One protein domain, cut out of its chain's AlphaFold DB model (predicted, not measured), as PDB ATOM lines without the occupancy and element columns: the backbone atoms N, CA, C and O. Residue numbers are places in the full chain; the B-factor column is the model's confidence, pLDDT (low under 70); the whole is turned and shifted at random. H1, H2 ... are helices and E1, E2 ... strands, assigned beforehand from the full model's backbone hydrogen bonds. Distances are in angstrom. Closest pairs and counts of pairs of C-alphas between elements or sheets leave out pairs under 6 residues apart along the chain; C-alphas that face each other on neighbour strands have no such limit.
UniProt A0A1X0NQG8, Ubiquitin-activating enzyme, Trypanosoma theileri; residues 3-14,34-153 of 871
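What this domain is: This is residues 3 to 14 and 34 to 153 of the 871 residues of the protein "Ubiquitin-activating enzyme" of Trypanosoma theileri (UniProt A0A1X0NQG8). One antiparallel sheet of five strands, curled like part of a barrel, wraps round the first half of a long helix, H1, whose far end sticks out of the body at residues 58 to 60. The short helix H2 stands on the opposite face of the sheet, and H3, also short, grazes the sheet near the start of E1. The printed part has 132 residues with three named helices and five named strands, in the order E1 H1 E2 E3 H2 H3 E4 E5; the sheet's order is E2 E3 E1 E5 E4, and the class is mixed, helices and strands. The whole is compact, with a radius of gyration of the C-alphas of 15.8 A, and flat in outline, spanning 46 by 39 by 21 A.

Where its parts are: In the sheet, E2 is residues 75 to 78, 10.4 A long, E3 residues 84 to 88, 14.2 A, and E1 residues 3 to 9, 20.0 A, beginning at C-alpha 3 (158.271, 172.984, 97.671). E5, the longest strand, is residues 138 to 152, 39.3 A, ending at C-alpha 152 (150.240, 178.871, 93.553). E4 is residues 128 to 132, 13.5 A. H1 is residues 38 to 60, 32.2 A, beginning at C-alpha 38 (174.951, 166.263, 86.551). H2 is residues 93 to 99, 10.1 A, and H3 residues 114 to 121, 10.8 A.

How they stand to each other: The sheet is strongly twisted, with E2 and E4 as edge strands. E2 and E3 form a hairpin, with N 77 and O 86 2.8 A apart, within hydrogen-bond range. E3 and E1 are antiparallel neighbours, with N 8 and O 85 at 2.8 A. E1 and E5 are antiparallel at 148 degrees, with N 5 and O 147 at 2.8 A. E5 bends by 64 degrees at residue 141, and its pairing is staggered: residues 138 to 143 pair with E4, residues 144 to 149 with E1. E4 and E5 form a hairpin, with N 139 and O 131 at 2.8 A. The sheet curls round H1 at residues 38 to 48; the closest C-alphas of H1 and E4 are those of Ala 44 and Val 131, 5.8 A apart. H2 is on the opposite face from H1 and stands up from the sheet at 65 degrees; its closest C-alpha to E3 is that of Leu 94, 5.6 A from that of Cys 88. H3 only grazes the sheet, with residues 117 to 121. H1 is apart from H2 and H3. In H1, H2 and H3 every O i to N i+4 pair is within hydrogen-bond range.

The domain as a whole: The two C-alphas farthest apart are those of Glu 62 and Gly 81, 47.3 A. Residues 15 to 33 are not printed, and C-alphas 14 and 34 are 13.3 A apart across this cut. The links H1 to E2 and H2 to H3 are long, 14 residues each; in the latter, residues 106 to 107 pair, parallel, with residues 151 to 152 of E5. The mean pLDDT of the printed part is 72.1; 45 residues are under 70, among them residues 56 to 72 and 133 to 141.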
ATOM      1  N   VAL A   3     157.330 173.917  98.300       82.06
ATOM      2  CA  VAL A   3     158.271 172.984  97.671       82.06
ATOM      3  C   VAL A   3     159.679 173.315  98.133       82.06
ATOM      4  O   VAL A   3     160.059 174.484  98.147       82.06
ATOM      5  N   GLY A   4     160.440 172.290  98.505       85.31
ATOM      6  CA  GLY A   4     161.845 172.433  98.859       85.31
ATOM      7  C   GLY A   4     162.744 172.466  97.621       85.31
ATOM      8  O   GLY A   4     162.634 171.607  96.745       85.31
ATOM      9  N   VAL A   5     163.657 173.430  97.576       87.81
ATOM     10  CA  VAL A   5     164.805 173.464  96.666       87.81
ATOM     11  C   VAL A   5     166.054 173.256  97.506       87.81
ATOM     12  O   VAL A   5     166.322 174.023  98.431       87.81
ATOM     13  N   ALA A   6     166.803 172.204  97.211       86.06
ATOM     14  CA  ALA A   6     168.051 171.921  97.893       86.06
ATOM     15  C   ALA A   6     169.218 172.552  97.138       86.06
ATOM     16  O   ALA A   6     169.238 172.580  95.910       86.06
ATOM     17  N   HIS A   7     170.211 173.016  97.881       86.56
ATOM     18  CA  HIS A   7     171.432 173.625  97.376       86.56
ATOM     19  C   HIS A   7     172.632 172.908  97.996       86.56
ATOM     20  O   HIS A   7     172.611 172.566  99.177       86.56
ATOM     21  N   VAL A   8     173.690 172.702  97.218       85.44
ATOM     22  CA  VAL A   8     174.978 172.163  97.668       85.44
ATOM     23  C   VAL A   8     176.096 173.060  97.144       85.44
ATOM     24  O   VAL A   8     176.085 173.467  95.983       85.44
ATOM     25  N   LEU A   9     177.057 173.393  98.003       78.25
ATOM     26  CA  LEU A   9     178.217 174.215  97.651       78.25
ATOM     27  C   LEU A   9     179.462 173.337  97.581       78.25
ATOM     28  O   LEU A   9     179.708 172.535  98.481       78.25
ATOM     29  N   PHE A  10     180.258 173.512  96.529       73.88
ATOM     30  CA  PHE A  10     181.505 172.778  96.349       73.88
ATOM     31  C   PHE A  10     182.676 173.590  96.932       73.88
ATOM     32  O   PHE A  10     182.820 174.776  96.609       73.88
ATOM     33  N   PRO A  11     183.512 173.005  97.810       61.88
ATOM     34  CA  PRO A  11     184.652 173.706  98.400       61.88
ATOM     35  C   PRO A  11     185.687 174.100  97.332       61.88
ATOM     36  O   PRO A  11     185.951 173.350  96.398       61.88
ATOM     37  N   ARG A  12     186.301 175.288  97.471       50.44
ATOM     38  CA  ARG A  12     187.311 175.805  96.518       50.44
ATOM     39  C   ARG A  12     188.709 175.192  96.679       50.44
ATOM     40  O   ARG A  12     189.514 175.302  95.763       50.44
ATOM     41  N   VAL A  13     189.024 174.626  97.845       49.41
ATOM     42  CA  VAL A  13     190.337 174.060  98.193       49.41
ATOM     43  C   VAL A  13     190.098 172.906  99.167       49.41
ATOM     44  O   VAL A  13     189.320 173.060 100.108       49.41
ATOM     45  N   LEU A  14     190.740 171.758  98.931       40.91
ATOM     46  CA  LEU A  14     190.731 170.614  99.848       40.91
ATOM     47  C   LEU A  14     191.228 171.040 101.244       40.91
ATOM     48  O   LEU A  14     192.242 171.741 101.326       40.91
ATOM     49  N   GLU A  34     188.317 169.274  87.815       52.81
ATOM     50  CA  GLU A  34     187.480 168.266  87.162       52.81
ATOM     51  C   GLU A  34     186.001 168.608  87.385       52.81
ATOM     52  O   GLU A  34     185.562 168.925  88.490       52.81
ATOM     53  N   SER A  35     185.218 168.614  86.305       56.06
ATOM     54  CA  SER A  35     183.791 168.926  86.355       56.06
ATOM     55  C   SER A  35     183.000 167.775  86.963       56.06
ATOM     56  O   SER A  35     183.025 166.676  86.412       56.06
ATOM     57  N   ILE A  36     182.218 168.046  88.009       63.81
ATOM     58  CA  ILE A  36     181.211 167.105  88.514       63.81
ATOM     59  C   ILE A  36     180.085 166.976  87.474       63.81
ATOM     60  O   ILE A  36     179.440 167.983  87.163       63.81
ATOM     61  N   PRO A  37     179.811 165.779  86.927       66.56
ATOM     62  CA  PRO A  37     178.699 165.587  86.003       66.56
ATOM     63  C   PRO A  37     177.347 165.672  86.721       66.56
ATOM     64  O   PRO A  37     177.181 165.147  87.822       66.56
ATOM     65  N   GLN A  38     176.336 166.236  86.055       71.06
ATOM     66  CA  GLN A  38     174.951 166.263  86.551       71.06
ATOM     67  C   GLN A  38     174.433 164.851  86.883       71.06
ATOM     68  O   GLN A  38     173.754 164.662  87.888       71.06
ATOM     69  N   ALA A  39     174.830 163.846  86.096       72.31
ATOM     70  CA  ALA A  39     174.494 162.443  86.332       72.31
ATOM     71  C   ALA A  39     175.019 161.909  87.681       72.31
ATOM     72  O   ALA A  39     174.320 161.139  88.334       72.31
ATOM     73  N   SER A  40     176.203 162.345  88.132       72.12
ATOM     74  CA  SER A  40     176.771 161.925  89.423       72.12
ATOM     75  C   SER A  40     175.989 162.497  90.605       72.12
ATOM     76  O   SER A  40     175.786 161.804  91.596       72.12
ATOM     77  N   LEU A  41     175.509 163.741  90.493       73.69
ATOM     78  CA  LEU A  41     174.664 164.368  91.516       73.69
ATOM     79  C   LEU A  41     173.278 163.719  91.578       73.69
ATOM     80  O   LEU A  41     172.762 163.490  92.670       73.69
ATOM     81  N   ILE A  42     172.708 163.380  90.416       75.00
ATOM     82  CA  ILE A  42     171.440 162.647  90.338       75.00
ATOM     83  C   ILE A  42     171.580 161.283  91.016       75.00
ATOM     84  O   ILE A  42     170.790 160.951  91.897       75.00
ATOM     85  N   ALA A  43     172.625 160.529  90.665       76.25
ATOM     86  CA  ALA A  43     172.899 159.230  91.268       76.25
ATOM     87  C   ALA A  43     173.124 159.331  92.786       76.25
ATOM     88  O   ALA A  43     172.584 158.523  93.534       76.25
ATOM     89  N   ALA A  44     173.864 160.339  93.259       75.50
ATOM     90  CA  ALA A  44     174.106 160.559  94.686       75.50
ATOM     91  C   ALA A  44     172.808 160.822  95.469       75.50
ATOM     92  O   ALA A  44     172.582 160.213  96.514       75.50
ATOM     93  N   ALA A  45     171.940 161.694  94.951       73.94
ATOM     94  CA  ALA A  45     170.662 162.010  95.582       73.94
ATOM     95  C   ALA A  45     169.684 160.826  95.546       73.94
ATOM     96  O   ALA A  45     169.016 160.554  96.543       73.94
ATOM     97  N   HIS A  46     169.633 160.079  94.437       77.81
ATOM     98  CA  HIS A  46     168.843 158.849  94.350       77.81
ATOM     99  C   HIS A  46     169.359 157.764  95.296       77.81
ATOM    100  O   HIS A  46     168.545 157.132  95.958       77.81
ATOM    101  N   ASN A  47     170.674 157.587  95.436       77.44
ATOM    102  CA  ASN A  47     171.258 156.625  96.375       77.44
ATOM    103  C   ASN A  47     170.945 156.984  97.833       77.44
ATOM    104  O   ASN A  47     170.565 156.104  98.600       77.44
ATOM    105  N   ALA A  48     171.058 158.262  98.210       73.38
ATOM    106  CA  ALA A  48     170.708 158.722  99.554       73.38
ATOM    107  C   ALA A  48     169.218 158.487  99.860       73.38
ATOM    108  O   ALA A  48     168.860 158.045 100.951       73.38
ATOM    109  N   LEU A  49     168.347 158.724  98.874       72.12
ATOM    110  CA  LEU A  49     166.917 158.476  99.013       72.12
ATOM    111  C   LEU A  49     166.587 156.976  99.070       72.12
ATOM    112  O   LEU A  49     165.760 156.582  99.885       72.12
ATOM    113  N   GLN A  50     167.253 156.140  98.268       74.25
ATOM    114  CA  GLN A  50     167.111 154.680  98.311       74.25
ATOM    115  C   GLN A  50     167.586 154.100  99.644       74.25
ATOM    116  O   GLN A  50     166.905 153.250 100.204       74.25
ATOM    117  N   GLN A  51     168.728 154.554 100.170       75.12
ATOM    118  CA  GLN A  51     169.228 154.126 101.480       75.12
ATOM    119  C   GLN A  51     168.223 154.462 102.579       75.12
ATOM    120  O   GLN A  51     167.844 153.584 103.348       75.12
ATOM    121  N   TYR A  52     167.706 155.692 102.580       69.56
ATOM    122  CA  TYR A  52     166.660 156.093 103.511       69.56
ATOM    123  C   TYR A  52     165.380 155.262 103.343       69.56
ATOM    124  O   TYR A  52     164.796 154.823 104.325       69.56
ATOM    125  N   GLN A  53     164.935 155.013 102.108       68.81
ATOM    126  CA  GLN A  53     163.769 154.167 101.845       68.81
ATOM    127  C   GLN A  53     163.982 152.737 102.348       68.81
ATOM    128  O   GLN A  53     163.082 152.203 102.978       68.81
ATOM    129  N   GLN A  54     165.165 152.151 102.158       70.00
ATOM    130  CA  GLN A  54     165.510 150.816 102.660       70.00
ATOM    131  C   GLN A  54     165.579 150.766 104.192       70.00
ATOM    132  O   GLN A  54     165.154 149.783 104.795       70.00
ATOM    133  N   GLU A  55     166.099 151.814 104.835       71.19
ATOM    134  CA  GLU A  55     166.083 151.960 106.296       71.19
ATOM    135  C   GLU A  55     164.644 152.073 106.816       71.19
ATOM    136  O   GLU A  55     164.267 151.372 107.752       71.19
ATOM    137  N   GLN A  56     163.806 152.867 106.149       64.25
ATOM    138  CA  GLN A  56     162.391 153.015 106.481       64.25
ATOM    139  C   GLN A  56     161.560 151.769 106.161       64.25
ATOM    140  O   GLN A  56     160.591 151.502 106.859       64.25
ATOM    141  N   GLU A  57     161.895 150.995 105.128       64.75
ATOM    142  CA  GLU A  57     161.260 149.709 104.819       64.75
ATOM    143  C   GLU A  57     161.621 148.658 105.865       64.75
ATOM    144  O   GLU A  57     160.726 147.965 106.343       64.75
ATOM    145  N   LYS A  58     162.883 148.619 106.316       65.31
ATOM    146  CA  LYS A  58     163.299 147.800 107.464       65.31
ATOM    147  C   LYS A  58     162.572 148.193 108.754       65.31
ATOM    148  O   LYS A  58     162.217 147.315 109.530       65.31
ATOM    149  N   GLU A  59     162.310 149.482 108.973       60.81
ATOM    150  CA  GLU A  59     161.509 149.964 110.112       60.81
ATOM    151  C   GLU A  59     159.990 149.728 109.928       60.81
ATOM    152  O   GLU A  59     159.267 149.498 110.899       60.81
ATOM    153  N   LYS A  60     159.477 149.753 108.689       56.03
ATOM    154  CA  LYS A  60     158.052 149.556 108.348       56.03
ATOM    155  C   LYS A  60     157.632 148.093 108.231       56.03
ATOM    156  O   LYS A  60     156.443 147.824 108.421       56.03
ATOM    157  N   GLU A  61     158.548 147.156 107.975       55.16
ATOM    158  CA  GLU A  61     158.282 145.711 108.075       55.16
ATOM    159  C   GLU A  61     157.782 145.317 109.480       55.16
ATOM    160  O   GLU A  61     157.090 144.310 109.624       55.16
ATOM    161  N   GLU A  62     157.989 146.163 110.497       57.19
ATOM    162  CA  GLU A  62     157.403 145.987 111.827       57.19
ATOM    163  C   GLU A  62     156.034 146.675 112.032       57.19
ATOM    164  O   GLU A  62     155.294 146.269 112.932       57.19
ATOM    165  N   LYS A  63     155.622 147.671 111.223       52.16
ATOM    166  CA  LYS A  63     154.327 148.385 111.378       52.16
ATOM    167  C   LYS A  63     153.784 148.968 110.054       52.16
ATOM    168  O   LYS A  63     154.056 150.110 109.714       52.16
ATOM    169  N   HIS A  64     152.943 148.195 109.356       45.31
ATOM    170  CA  HIS A  64     151.947 148.591 108.329       45.31
ATOM    171  C   HIS A  64     152.246 149.824 107.423       45.31
ATOM    172  O   HIS A  64     151.795 150.934 107.688       45.31
ATOM    173  N   GLY A  65     152.867 149.571 106.262       44.75
ATOM    174  CA  GLY A  65     152.256 149.731 104.925       44.75
ATOM    175  C   GLY A  65     151.930 151.121 104.345       44.75
ATOM    176  O   GLY A  65     150.763 151.488 104.289       44.75
ATOM    177  N   VAL A  66     152.924 151.787 103.735       45.06
ATOM    178  CA  VAL A  66     152.769 152.522 102.453       45.06
ATOM    179  C   VAL A  66     154.071 152.343 101.667       45.06
ATOM    180  O   VAL A  66     155.128 152.759 102.157       45.06
ATOM    181  N   LEU A  67     153.971 151.715 100.492       49.31
ATOM    182  CA  LEU A  67     155.055 151.450  99.541       49.31
ATOM    183  C   LEU A  67     155.127 152.626  98.547       49.31
ATOM    184  O   LEU A  67     154.122 152.967  97.925       49.31
ATOM    185  N   MET A  68     156.280 153.289  98.443       55.16
ATOM    186  CA  MET A  68     156.541 154.323  97.431       55.16
ATOM    187  C   MET A  68     157.235 153.643  96.248       55.16
ATOM    188  O   MET A  68     158.458 153.623  96.182       55.16
ATOM    189  N   ASP A  69     156.461 153.063  95.329       53.03
ATOM    190  CA  ASP A  69     156.967 152.179  94.258       53.03
ATOM    191  C   ASP A  69     157.819 152.868  93.169       53.03
ATOM    192  O   ASP A  69     158.208 152.242  92.183       53.03
ATOM    193  N   SER A  70     158.153 154.155  93.314       59.00
ATOM    194  CA  SER A  70     159.055 154.834  92.378       59.00
ATOM    195  C   SER A  70     159.843 155.967  93.031       59.00
ATOM    196  O   SER A  70     159.331 156.708  93.874       59.00
ATOM    197  N   LEU A  71     161.113 156.097  92.637       61.62
ATOM    198  CA  LEU A  71     161.948 157.240  93.001       61.62
ATOM    199  C   LEU A  71     161.444 158.490  92.269       61.62
ATOM    200  O   LEU A  71     161.128 158.400  91.080       61.62
ATOM    201  N   PRO A  72     161.401 159.652  92.941       67.19
ATOM    202  CA  PRO A  72     160.971 160.888  92.318       67.19
ATOM    203  C   PRO A  72     161.891 161.290  91.169       67.19
ATOM    204  O   PRO A  72     163.112 161.082  91.194       67.19
ATOM    205  N   GLU A  73     161.287 161.942  90.181       71.12
ATOM    206  CA  GLU A  73     162.027 162.636  89.141       71.12
ATOM    207  C   GLU A  73     162.793 163.806  89.779       71.12
ATOM    208  O   GLU A  73     162.234 164.614  90.523       71.12
ATOM    209  N   LEU A  74     164.101 163.865  89.530       80.88
ATOM    210  CA  LEU A  74     165.006 164.823  90.153       80.88
ATOM    211  C   LEU A  74     165.523 165.803  89.101       80.88
ATOM    212  O   LEU A  74     166.277 165.424  88.204       80.88
ATOM    213  N   GLU A  75     165.157 167.075  89.235       83.62
ATOM    214  CA  GLU A  75     165.740 168.155  88.442       83.62
ATOM    215  C   GLU A  75     167.003 168.650  89.151       83.62
ATOM    216  O   GLU A  75     166.962 168.952  90.342       83.62
ATOM    217  N   VAL A  76     168.126 168.737  88.434       84.88
ATOM    218  CA  VAL A  76     169.410 169.225  88.964       84.88
ATOM    219  C   VAL A  76     169.928 170.336  88.067       84.88
ATOM    220  O   VAL A  76     169.953 170.181  86.849       84.88
ATOM    221  N   HIS A  77     170.395 171.426  88.662       82.25
ATOM    222  CA  HIS A  77     171.032 172.537  87.970       82.25
ATOM    223  C   HIS A  77     172.420 172.795  88.559       82.25
ATOM    224  O   HIS A  77     172.576 172.896  89.775       82.25
ATOM    225  N   ILE A  78     173.431 172.907  87.699       80.25
ATOM    226  CA  ILE A  78     174.803 173.237  88.101       80.25
ATOM    227  C   ILE A  78     175.005 174.737  87.902       80.25
ATOM    228  O   ILE A  78     174.832 175.229  86.790       80.25
ATOM    229  N   HIS A  79     175.393 175.443  88.965       77.12
ATOM    230  CA  HIS A  79     175.580 176.897  88.928       77.12
ATOM    231  C   HIS A  79     176.742 177.307  88.020       77.12
ATOM    232  O   HIS A  79     177.756 176.603  87.909       77.12
ATOM    233  N   GLU A  80     176.630 178.496  87.427       61.94
ATOM    234  CA  GLU A  80     177.709 179.101  86.648       61.94
ATOM    235  C   GLU A  80     178.996 179.223  87.484       61.94
ATOM    236  O   GLU A  80     178.990 179.557  88.671       61.94
ATOM    237  N   GLY A  81     180.132 178.872  86.877       58.06
ATOM    238  CA  GLY A  81     181.420 178.792  87.573       58.06
ATOM    239  C   GLY A  81     181.632 177.524  88.413       58.06
ATOM    240  O   GLY A  81     182.668 177.425  89.066       58.06
ATOM    241  N   ARG A  82     180.700 176.554  88.389       62.84
ATOM    242  CA  ARG A  82     180.841 175.200  88.975       62.84
ATOM    243  C   ARG A  82     181.157 175.179  90.476       62.84
ATOM    244  O   ARG A  82     181.836 174.280  90.959       62.84
ATOM    245  N   ARG A  83     180.656 176.160  91.234       66.19
ATOM    246  CA  ARG A  83     180.876 176.276  92.694       66.19
ATOM    247  C   ARG A  83     179.753 175.697  93.554       66.19
ATOM    248  O   ARG A  83     179.816 175.773  94.777       66.19
ATOM    249  N   GLY A  84     178.739 175.117  92.927       77.62
ATOM    250  CA  GLY A  84     177.641 174.446  93.606       77.62
ATOM    251  C   GLY A  84     176.635 173.867  92.622       77.62
ATOM    252  O   GLY A  84     176.741 174.073  91.408       77.62
ATOM    253  N   ALA A  85     175.628 173.190  93.156       83.12
ATOM    254  CA  ALA A  85     174.465 172.722  92.416       83.12
ATOM    255  C   ALA A  85     173.189 172.917  93.240       83.12
ATOM    256  O   ALA A  85     173.237 172.995  94.467       83.12
ATOM    257  N   SER A  86     172.051 172.969  92.563       88.81
ATOM    258  CA  SER A  86     170.730 172.959  93.188       88.81
ATOM    259  C   SER A  86     169.893 171.832  92.616       88.81
ATOM    260  O   SER A  86     170.098 171.437  91.468       88.81
ATOM    261  N   PHE A  87     168.944 171.321  93.392       88.62
ATOM    262  CA  PHE A  87     168.011 170.314  92.911       88.62
ATOM    263  C   PHE A  87     166.618 170.438  93.522       88.62
ATOM    264  O   PHE A  87     166.432 170.998  94.605       88.62
ATOM    265  N   CYS A  88     165.628 169.918  92.801       87.81
ATOM    266  CA  CYS A  88     164.230 169.902  93.211       87.81
ATOM    267  C   CYS A  88     163.563 168.591  92.778       87.81
ATOM    268  O   CYS A  88     163.840 168.076  91.694       87.81
ATOM    269  N   PHE A  89     162.660 168.080  93.615       86.06
ATOM    270  CA  PHE A  89     161.855 166.883  93.335       86.06
ATOM    271  C   PHE A  89     160.554 167.189  92.571       86.06
ATOM    272  O   PHE A  89     159.694 166.325  92.446       86.06
ATOM    273  N   VAL A  90     160.382 168.426  92.087       83.38
ATOM    274  CA  VAL A  90     159.248 168.832  91.248       83.38
ATOM    275  C   VAL A  90     159.780 169.296  89.901       83.38
ATOM    276  O   VAL A  90     160.510 170.285  89.817       83.38
ATOM    277  N   ARG A  91     159.396 168.587  88.841       81.50
ATOM    278  CA  ARG A  91     159.864 168.843  87.478       81.50
ATOM    279  C   ARG A  91     159.497 170.248  86.989       81.50
ATOM    280  O   ARG A  91     158.353 170.678  87.095       81.50
ATOM    281  N   GLY A  92     160.464 170.945  86.398       76.44
ATOM    282  CA  GLY A  92     160.295 172.274  85.803       76.44
ATOM    283  C   GLY A  92     160.242 173.410  86.826       76.44
ATOM    284  O   GLY A  92     160.204 174.580  86.441       76.44
ATOM    285  N   LEU A  93     160.254 173.092  88.123       84.19
ATOM    286  CA  LEU A  93     160.148 174.075  89.193       84.19
ATOM    287  C   LEU A  93     161.509 174.655  89.574       84.19
ATOM    288  O   LEU A  93     161.578 175.819  89.970       84.19
ATOM    289  N   LEU A  94     162.597 173.889  89.418       86.25
ATOM    290  CA  LEU A  94     163.936 174.349  89.784       86.25
ATOM    291  C   LEU A  94     164.362 175.541  88.926       86.25
ATOM    292  O   LEU A  94     164.816 176.554  89.451       86.25
ATOM    293  N   THR A  95     164.159 175.446  87.614       81.88
ATOM    294  CA  THR A  95     164.498 176.524  86.678       81.88
ATOM    295  C   THR A  95     163.734 177.816  87.001       81.88
ATOM    296  O   THR A  95     164.313 178.905  86.997       81.88
ATOM    297  N   MET A  96     162.450 177.713  87.361       79.50
ATOM    298  CA  MET A  96     161.651 178.866  87.796       79.50
ATOM    299  C   MET A  96     162.127 179.417  89.146       79.50
ATOM    300  O   MET A  96     162.189 180.630  89.324       79.50
ATOM    301  N   ALA A  97     162.487 178.553  90.097       83.25
ATOM    302  CA  ALA A  97     162.975 178.966  91.411       83.25
ATOM    303  C   ALA A  97     164.315 179.713  91.332       83.25
ATOM    304  O   ALA A  97     164.485 180.719  92.016       83.25
ATOM    305  N   LEU A  98     165.234 179.261  90.474       81.19
ATOM    306  CA  LEU A  98     166.560 179.865  90.300       81.19
ATOM    307  C   LEU A  98     166.530 181.212  89.566       81.19
ATOM    308  O   LEU A  98     167.445 182.014  89.720       81.19
ATOM    309  N   THR A  99     165.482 181.474  88.786       78.38
ATOM    310  CA  THR A  99     165.328 182.708  87.998       78.38
ATOM    311  C   THR A  99     164.401 183.735  88.647       78.38
ATOM    312  O   THR A  99     164.216 184.824  88.106       78.38
ATOM    313  N   THR A 100     163.825 183.428  89.817       72.25
ATOM    314  CA  THR A 100     162.885 184.316  90.516       72.25
ATOM    315  C   THR A 100     163.352 184.646  91.940       72.25
ATOM    316  O   THR A 100     163.818 183.754  92.657       72.25
ATOM    317  N   PRO A 101     163.190 185.903  92.407       73.06
ATOM    318  CA  PRO A 101     163.636 186.318  93.737       73.06
ATOM    319  C   PRO A 101     163.053 185.462  94.866       73.06
ATOM    320  O   PRO A 101     161.894 185.036  94.801       73.06
ATOM    321  N   MET A 102     163.843 185.263  95.925       55.25
ATOM    322  CA  MET A 102     163.413 184.613  97.169       55.25
ATOM    323  C   MET A 102     162.103 185.245  97.672       55.25
ATOM    324  O   MET A 102     161.955 186.465  97.639       55.25
ATOM    325  N   HIS A 103     161.147 184.419  98.109       61.75
ATOM    326  CA  HIS A 103     159.780 184.797  98.533       61.75
ATOM    327  C   HIS A 103     158.764 185.132  97.430       61.75
ATOM    328  O   HIS A 103     157.583 185.308  97.736       61.75
ATOM    329  N   THR A 104     159.157 185.128  96.154       75.69
ATOM    330  CA  THR A 104     158.180 185.202  95.057       75.69
ATOM    331  C   THR A 104     157.425 183.881  94.956       75.69
ATOM    332  O   THR A 104     158.030 182.805  94.952       75.69
ATOM    333  N   SER A 105     156.095 183.949  94.876       80.69
ATOM    334  CA  SER A 105     155.288 182.749  94.665       80.69
ATOM    335  C   SER A 105     155.425 182.262  93.221       80.69
ATOM    336  O   SER A 105     155.273 183.039  92.282       80.69
ATOM    337  N   LEU A 106     155.712 180.975  93.047       82.56
ATOM    338  CA  LEU A 106     155.853 180.319  91.751       82.56
ATOM    339  C   LEU A 106     154.484 179.851  91.250       82.56
ATOM    340  O   LEU A 106     153.673 179.355  92.031       82.56
ATOM    341  N   LEU A 107     154.224 179.972  89.953       81.31
ATOM    342  CA  LEU A 107     153.072 179.314  89.332       81.31
ATOM    343  C   LEU A 107     153.382 177.831  89.112       81.31
ATOM    344  O   LEU A 107     154.530 177.477  88.839       81.31
ATOM    345  N   LEU A 108     152.366 176.972  89.234       80.12
ATOM    346  CA  LEU A 108     152.505 175.545  88.944       80.12
ATOM    347  C   LEU A 108     152.953 175.343  87.478       80.12
ATOM    348  O   LEU A 108     152.262 175.835  86.581       80.12
ATOM    349  N   PRO A 109     154.082 174.654  87.212       77.94
ATOM    350  CA  PRO A 109     154.549 174.431  85.847       77.94
ATOM    351  C   PRO A 109     153.556 173.606  85.016       77.94
ATOM    352  O   PRO A 109     152.869 172.721  85.529       77.94
ATOM    353  N   ASN A 110     153.507 173.861  83.706       72.62
ATOM    354  CA  ASN A 110     152.642 173.115  82.789       72.62
ATOM    355  C   ASN A 110     152.982 171.615  82.811       72.62
ATOM    356  O   ASN A 110     154.122 171.233  82.550       72.62
ATOM    357  N   GLY A 111     151.978 170.772  83.066       69.94
ATOM    358  CA  GLY A 111     152.133 169.314  83.121       69.94
ATOM    359  C   GLY A 111     152.508 168.749  84.495       69.94
ATOM    360  O   GLY A 111     152.606 167.534  84.611       69.94
ATOM    361  N   VAL A 112     152.674 169.595  85.519       77.38
ATOM    362  CA  VAL A 112     152.831 169.179  86.922       77.38
ATOM    363  C   VAL A 112     151.464 169.204  87.599       77.38
ATOM    364  O   VAL A 112     150.741 170.198  87.509       77.38
ATOM    365  N   THR A 113     151.092 168.114  88.262       80.06
ATOM    366  CA  THR A 113     149.825 167.988  88.991       80.06
ATOM    367  C   THR A 113     149.970 168.435  90.445       80.06
ATOM    368  O   THR A 113     151.071 168.627  90.964       80.06
ATOM    369  N   ARG A 114     148.843 168.629  91.134       80.31
ATOM    370  CA  ARG A 114     148.854 168.935  92.568       80.31
ATOM    371  C   ARG A 114     149.451 167.771  93.361       80.31
ATOM    372  O   ARG A 114     150.205 167.998  94.303       80.31
ATOM    373  N   GLU A 115     149.133 166.552  92.949       76.56
ATOM    374  CA  GLU A 115     149.595 165.301  93.530       76.56
ATOM    375  C   GLU A 115     151.123 165.181  93.453       76.56
ATOM    376  O   GLU A 115     151.738 164.780  94.436       76.56
ATOM    377  N   ASP A 116     151.750 165.624  92.358       75.19
ATOM    378  CA  ASP A 116     153.217 165.643  92.222       75.19
ATOM    379  C   ASP A 116     153.877 166.559  93.266       75.19
ATOM    380  O   ASP A 116     154.908 166.230  93.853       75.19
ATOM    381  N   VAL A 117     153.258 167.709  93.549       76.75
ATOM    382  CA  VAL A 117     153.740 168.666  94.556       76.75
ATOM    383  C   VAL A 117     153.502 168.146  95.979       76.75
ATOM    384  O   VAL A 117     154.346 168.342  96.855       76.75
ATOM    385  N   GLU A 118     152.370 167.478  96.228       78.38
ATOM    386  CA  GLU A 118     152.063 166.839  97.518       78.38
ATOM    387  C   GLU A 118     153.016 165.669  97.788       78.38
ATOM    388  O   GLU A 118     153.541 165.541  98.895       78.38
ATOM    389  N   MET A 119     153.307 164.867  96.766       74.50
ATOM    390  CA  MET A 119     154.278 163.778  96.825       74.50
ATOM    391  C   MET A 119     155.688 164.310  97.093       74.50
ATOM    392  O   MET A 119     156.364 163.812  97.991       74.50
ATOM    393  N   ALA A 120     156.100 165.378  96.399       74.88
ATOM    394  CA  ALA A 120     157.402 166.002  96.606       74.88
ATOM    395  C   ALA A 120     157.590 166.545  98.034       74.88
ATOM    396  O   ALA A 120     158.673 166.438  98.607       74.88
ATOM    397  N   ALA A 121     156.528 167.105  98.624       73.75
ATOM    398  CA  ALA A 121     156.537 167.616  99.994       73.75
ATOM    399  C   ALA A 121     156.621 166.509 101.063       73.75
ATOM    400  O   ALA A 121     156.992 166.794 102.202       73.75
ATOM    401  N   CYS A 122     156.293 165.263 100.706       71.50
ATOM    402  CA  CYS A 122     156.404 164.102 101.588       71.50
ATOM    403  C   CYS A 122     157.823 163.505 101.636       71.50
ATOM    404  O   CYS A 122     158.088 162.679 102.513       71.50
ATOM    405  N   TYR A 123     158.733 163.884 100.729       71.38
ATOM    406  CA  TYR A 123     160.107 163.379 100.761       71.38
ATOM    407  C   TYR A 123     160.929 164.021 101.886       71.38
ATOM    408  O   TYR A 123     160.770 165.209 102.190       71.38
ATOM    409  N   PRO A 124     161.838 163.253 102.509       69.12
ATOM    410  CA  PRO A 124     162.709 163.777 103.548       69.12
ATOM    411  C   PRO A 124     163.665 164.830 102.980       69.12
ATOM    412  O   PRO A 124     164.127 164.752 101.839       69.12
ATOM    413  N   ARG A 125     164.027 165.802 103.820       80.00
ATOM    414  CA  ARG A 125     165.102 166.743 103.501       80.00
ATOM    415  C   ARG A 125     166.446 166.042 103.670       80.00
ATOM    416  O   ARG A 125     166.849 165.751 104.790       80.00
ATOM    417  N   LEU A 126     167.127 165.785 102.557       78.44
ATOM    418  CA  LEU A 126     168.484 165.235 102.543       78.44
ATOM    419  C   LEU A 126     169.449 166.201 103.248       78.44
ATOM    420  O   LEU A 126     169.491 167.378 102.900       78.44
ATOM    421  N   CYS A 127     170.219 165.723 104.222       74.31
ATOM    422  CA  CYS A 127     171.157 166.564 104.977       74.31
ATOM    423  C   CYS A 127     172.563 166.580 104.366       74.31
ATOM    424  O   CYS A 127     173.262 167.589 104.454       74.31
ATOM    425  N   GLU A 128     172.966 165.464 103.752       73.81
ATOM    426  CA  GLU A 128     174.315 165.226 103.239       73.81
ATOM    427  C   GLU A 128     174.266 164.474 101.900       73.81
ATOM    428  O   GLU A 128     173.356 163.679 101.654       73.81
ATOM    429  N   LEU A 129     175.246 164.730 101.028       76.69
ATOM    430  CA  LEU A 129     175.445 164.011  99.771       76.69
ATOM    431  C   LEU A 129     176.883 163.509  99.659       76.69
ATOM    432  O   LEU A 129     177.834 164.232  99.961       76.69
ATOM    433  N   THR A 130     177.022 162.294  99.134       75.75
ATOM    434  CA  THR A 130     178.311 161.717  98.749       75.75
ATOM    435  C   THR A 130     178.409 161.671  97.234       75.75
ATOM    436  O   THR A 130     177.601 161.016  96.577       75.75
ATOM    437  N   VAL A 131     179.392 162.368  96.665       73.19
ATOM    438  CA  VAL A 131     179.571 162.483  95.212       73.19
ATOM    439  C   VAL A 131     180.792 161.687  94.782       73.19
ATOM    440  O   VAL A 131     181.888 161.920  95.278       73.19
ATOM    441  N   VAL A 132     180.611 160.773  93.830       70.31
ATOM    442  CA  VAL A 132     181.713 160.028  93.207       70.31
ATOM    443  C   VAL A 132     182.075 160.694  91.881       70.31
ATOM    444  O   VAL A 132     181.221 160.868  91.003       70.31
ATOM    445  N   LEU A 133     183.334 161.102  91.751       65.81
ATOM    446  CA  LEU A 133     183.887 161.722  90.554       65.81
ATOM    447  C   LEU A 133     184.246 160.669  89.490       65.81
ATOM    448  O   LEU A 133     184.503 159.509  89.821       65.81
ATOM    449  N   PRO A 134     184.306 161.055  88.200       54.97
ATOM    450  CA  PRO A 134     184.664 160.141  87.109       54.97
ATOM    451  C   PRO A 134     186.045 159.484  87.253       54.97
ATOM    452  O   PRO A 134     186.270 158.411  86.701       54.97
ATOM    453  N   ASN A 135     186.963 160.122  87.981       62.47
ATOM    454  CA  ASN A 135     188.311 159.630  88.253       62.47
ATOM    455  C   ASN A 135     188.375 158.610  89.419       62.47
ATOM    456  O   ASN A 135     189.439 158.054  89.677       62.47
ATOM    457  N   GLY A 136     187.246 158.332  90.086       60.91
ATOM    458  CA  GLY A 136     187.144 157.416  91.225       60.91
ATOM    459  C   GLY A 136     187.233 158.086  92.599       60.91
ATOM    460  O   GLY A 136     187.012 157.412  93.606       60.91
ATOM    461  N   ASP A 137     187.501 159.392  92.661       62.38
ATOM    462  CA  ASP A 137     187.527 160.133  93.920       62.38
ATOM    463  C   ASP A 137     186.119 160.269  94.505       62.38
ATOM    464  O   ASP A 137     185.139 160.494  93.791       62.38
ATOM    465  N   VAL A 138     186.012 160.174  95.831       62.97
ATOM    466  CA  VAL A 138     184.737 160.287  96.543       62.97
ATOM    467  C   VAL A 138     184.754 161.518  97.441       62.97
ATOM    468  O   VAL A 138     185.575 161.637  98.349       62.97
ATOM    469  N   TRP A 139     183.822 162.433  97.203       68.62
ATOM    470  CA  TRP A 139     183.555 163.579  98.062       68.62
ATOM    471  C   TRP A 139     182.456 163.207  99.042       68.62
ATOM    472  O   TRP A 139     181.276 163.193  98.696       68.62
ATOM    473  N   ASN A 140     182.861 162.876 100.262       63.03
ATOM    474  CA  ASN A 140     181.948 162.486 101.327       63.03
ATOM    475  C   ASN A 140     181.382 163.722 102.042       63.03
ATOM    476  O   ASN A 140     182.111 164.687 102.273       63.03
ATOM    477  N   GLN A 141     180.112 163.645 102.448       67.50
ATOM    478  CA  GLN A 141     179.475 164.573 103.396       67.50
ATOM    479  C   GLN A 141     179.410 166.037 102.931       67.50
ATOM    480  O   GLN A 141     179.722 166.963 103.680       67.50
ATOM    481  N   LEU A 142     178.981 166.274 101.689       73.62
ATOM    482  CA  LEU A 142     178.660 167.631 101.247       73.62
ATOM    483  C   LEU A 142     177.356 168.091 101.919       73.62
ATOM    484  O   LEU A 142     176.325 167.448 101.699       73.62
ATOM    485  N   PRO A 143     177.364 169.179 102.711       73.38
ATOM    486  CA  PRO A 143     176.172 169.645 103.405       73.38
ATOM    487  C   PRO A 143     175.167 170.249 102.425       73.38
ATOM    488  O   PRO A 143     175.540 170.932 101.463       73.38
ATOM    489  N   LEU A 144     173.884 170.027 102.710       78.25
ATOM    490  CA  LEU A 144     172.780 170.562 101.925       78.25
ATOM    491  C   LEU A 144     172.010 171.644 102.664       78.25
ATOM    492  O   LEU A 144     171.700 171.534 103.850       78.25
ATOM    493  N   TYR A 145     171.625 172.661 101.906       81.94
ATOM    494  CA  TYR A 145     170.806 173.772 102.367       81.94
ATOM    495  C   TYR A 145     169.450 173.693 101.672       81.94
ATOM    496  O   TYR A 145     169.391 173.641 100.448       81.94
ATOM    497  N   TRP A 146     168.360 173.693 102.437       84.94
ATOM    498  CA  TRP A 146     167.003 173.641 101.887       84.94
ATOM    499  C   TRP A 146     166.331 175.009 101.946       84.94
ATOM    500  O   TRP A 146     166.219 175.610 103.014       84.94
ATOM    501  N   GLU A 147     165.832 175.458 100.802       85.62
ATOM    502  CA  GLU A 147     165.011 176.651 100.635       85.62
ATOM    503  C   GLU A 147     163.556 176.251 100.363       85.62
ATOM    504  O   GLU A 147     163.288 175.450  99.473       85.62
ATOM    505  N   ASP A 148     162.600 176.837 101.086       86.06
ATOM    506  CA  ASP A 148     161.171 176.626 100.827       86.06
ATOM    507  C   ASP A 148     160.612 177.674  99.857       86.06
ATOM    508  O   ASP A 148     160.651 178.877 100.126       86.06
ATOM    509  N   ARG A 149     160.004 177.217  98.758       83.38
ATOM    510  CA  ARG A 149     159.317 178.052  97.761       83.38
ATOM    511  C   ARG A 149     157.807 177.880  97.848       83.38
ATOM    512  O   ARG A 149     157.309 176.760  97.936       83.38
ATOM    513  N   THR A 150     157.066 178.983  97.782       85.44
ATOM    514  CA  THR A 150     155.595 178.947  97.725       85.44
ATOM    515  C   THR A 150     155.135 178.760  96.282       85.44
ATOM    516  O   THR A 150     155.576 179.498  95.409       85.44
ATOM    517  N   VAL A 151     154.238 177.804  96.036       82.50
ATOM    518  CA  VAL A 151     153.643 177.510  94.722       82.50
ATOM    519  C   VAL A 151     152.139 177.787  94.747       82.50
ATOM    520  O   VAL A 151     151.437 177.298  95.644       82.50
ATOM    521  N   LEU A 152     151.651 178.556  93.774       81.31
ATOM    522  CA  LEU A 152     150.240 178.871  93.553       81.31
ATOM    523  C   LEU A 152     149.614 177.850  92.600       81.31
ATOM    524  O   LEU A 152     150.140 177.587  91.519       81.31
ATOM    525  N   LEU A 153     148.467 177.303  93.002       69.50
ATOM    526  CA  LEU A 153     147.643 176.438  92.163       69.50
ATOM    527  C   LEU A 153     146.623 177.312  91.415       69.50
ATOM    528  O   LEU A 153     145.918 178.082  92.073       69.50
TER     529      LEU A 153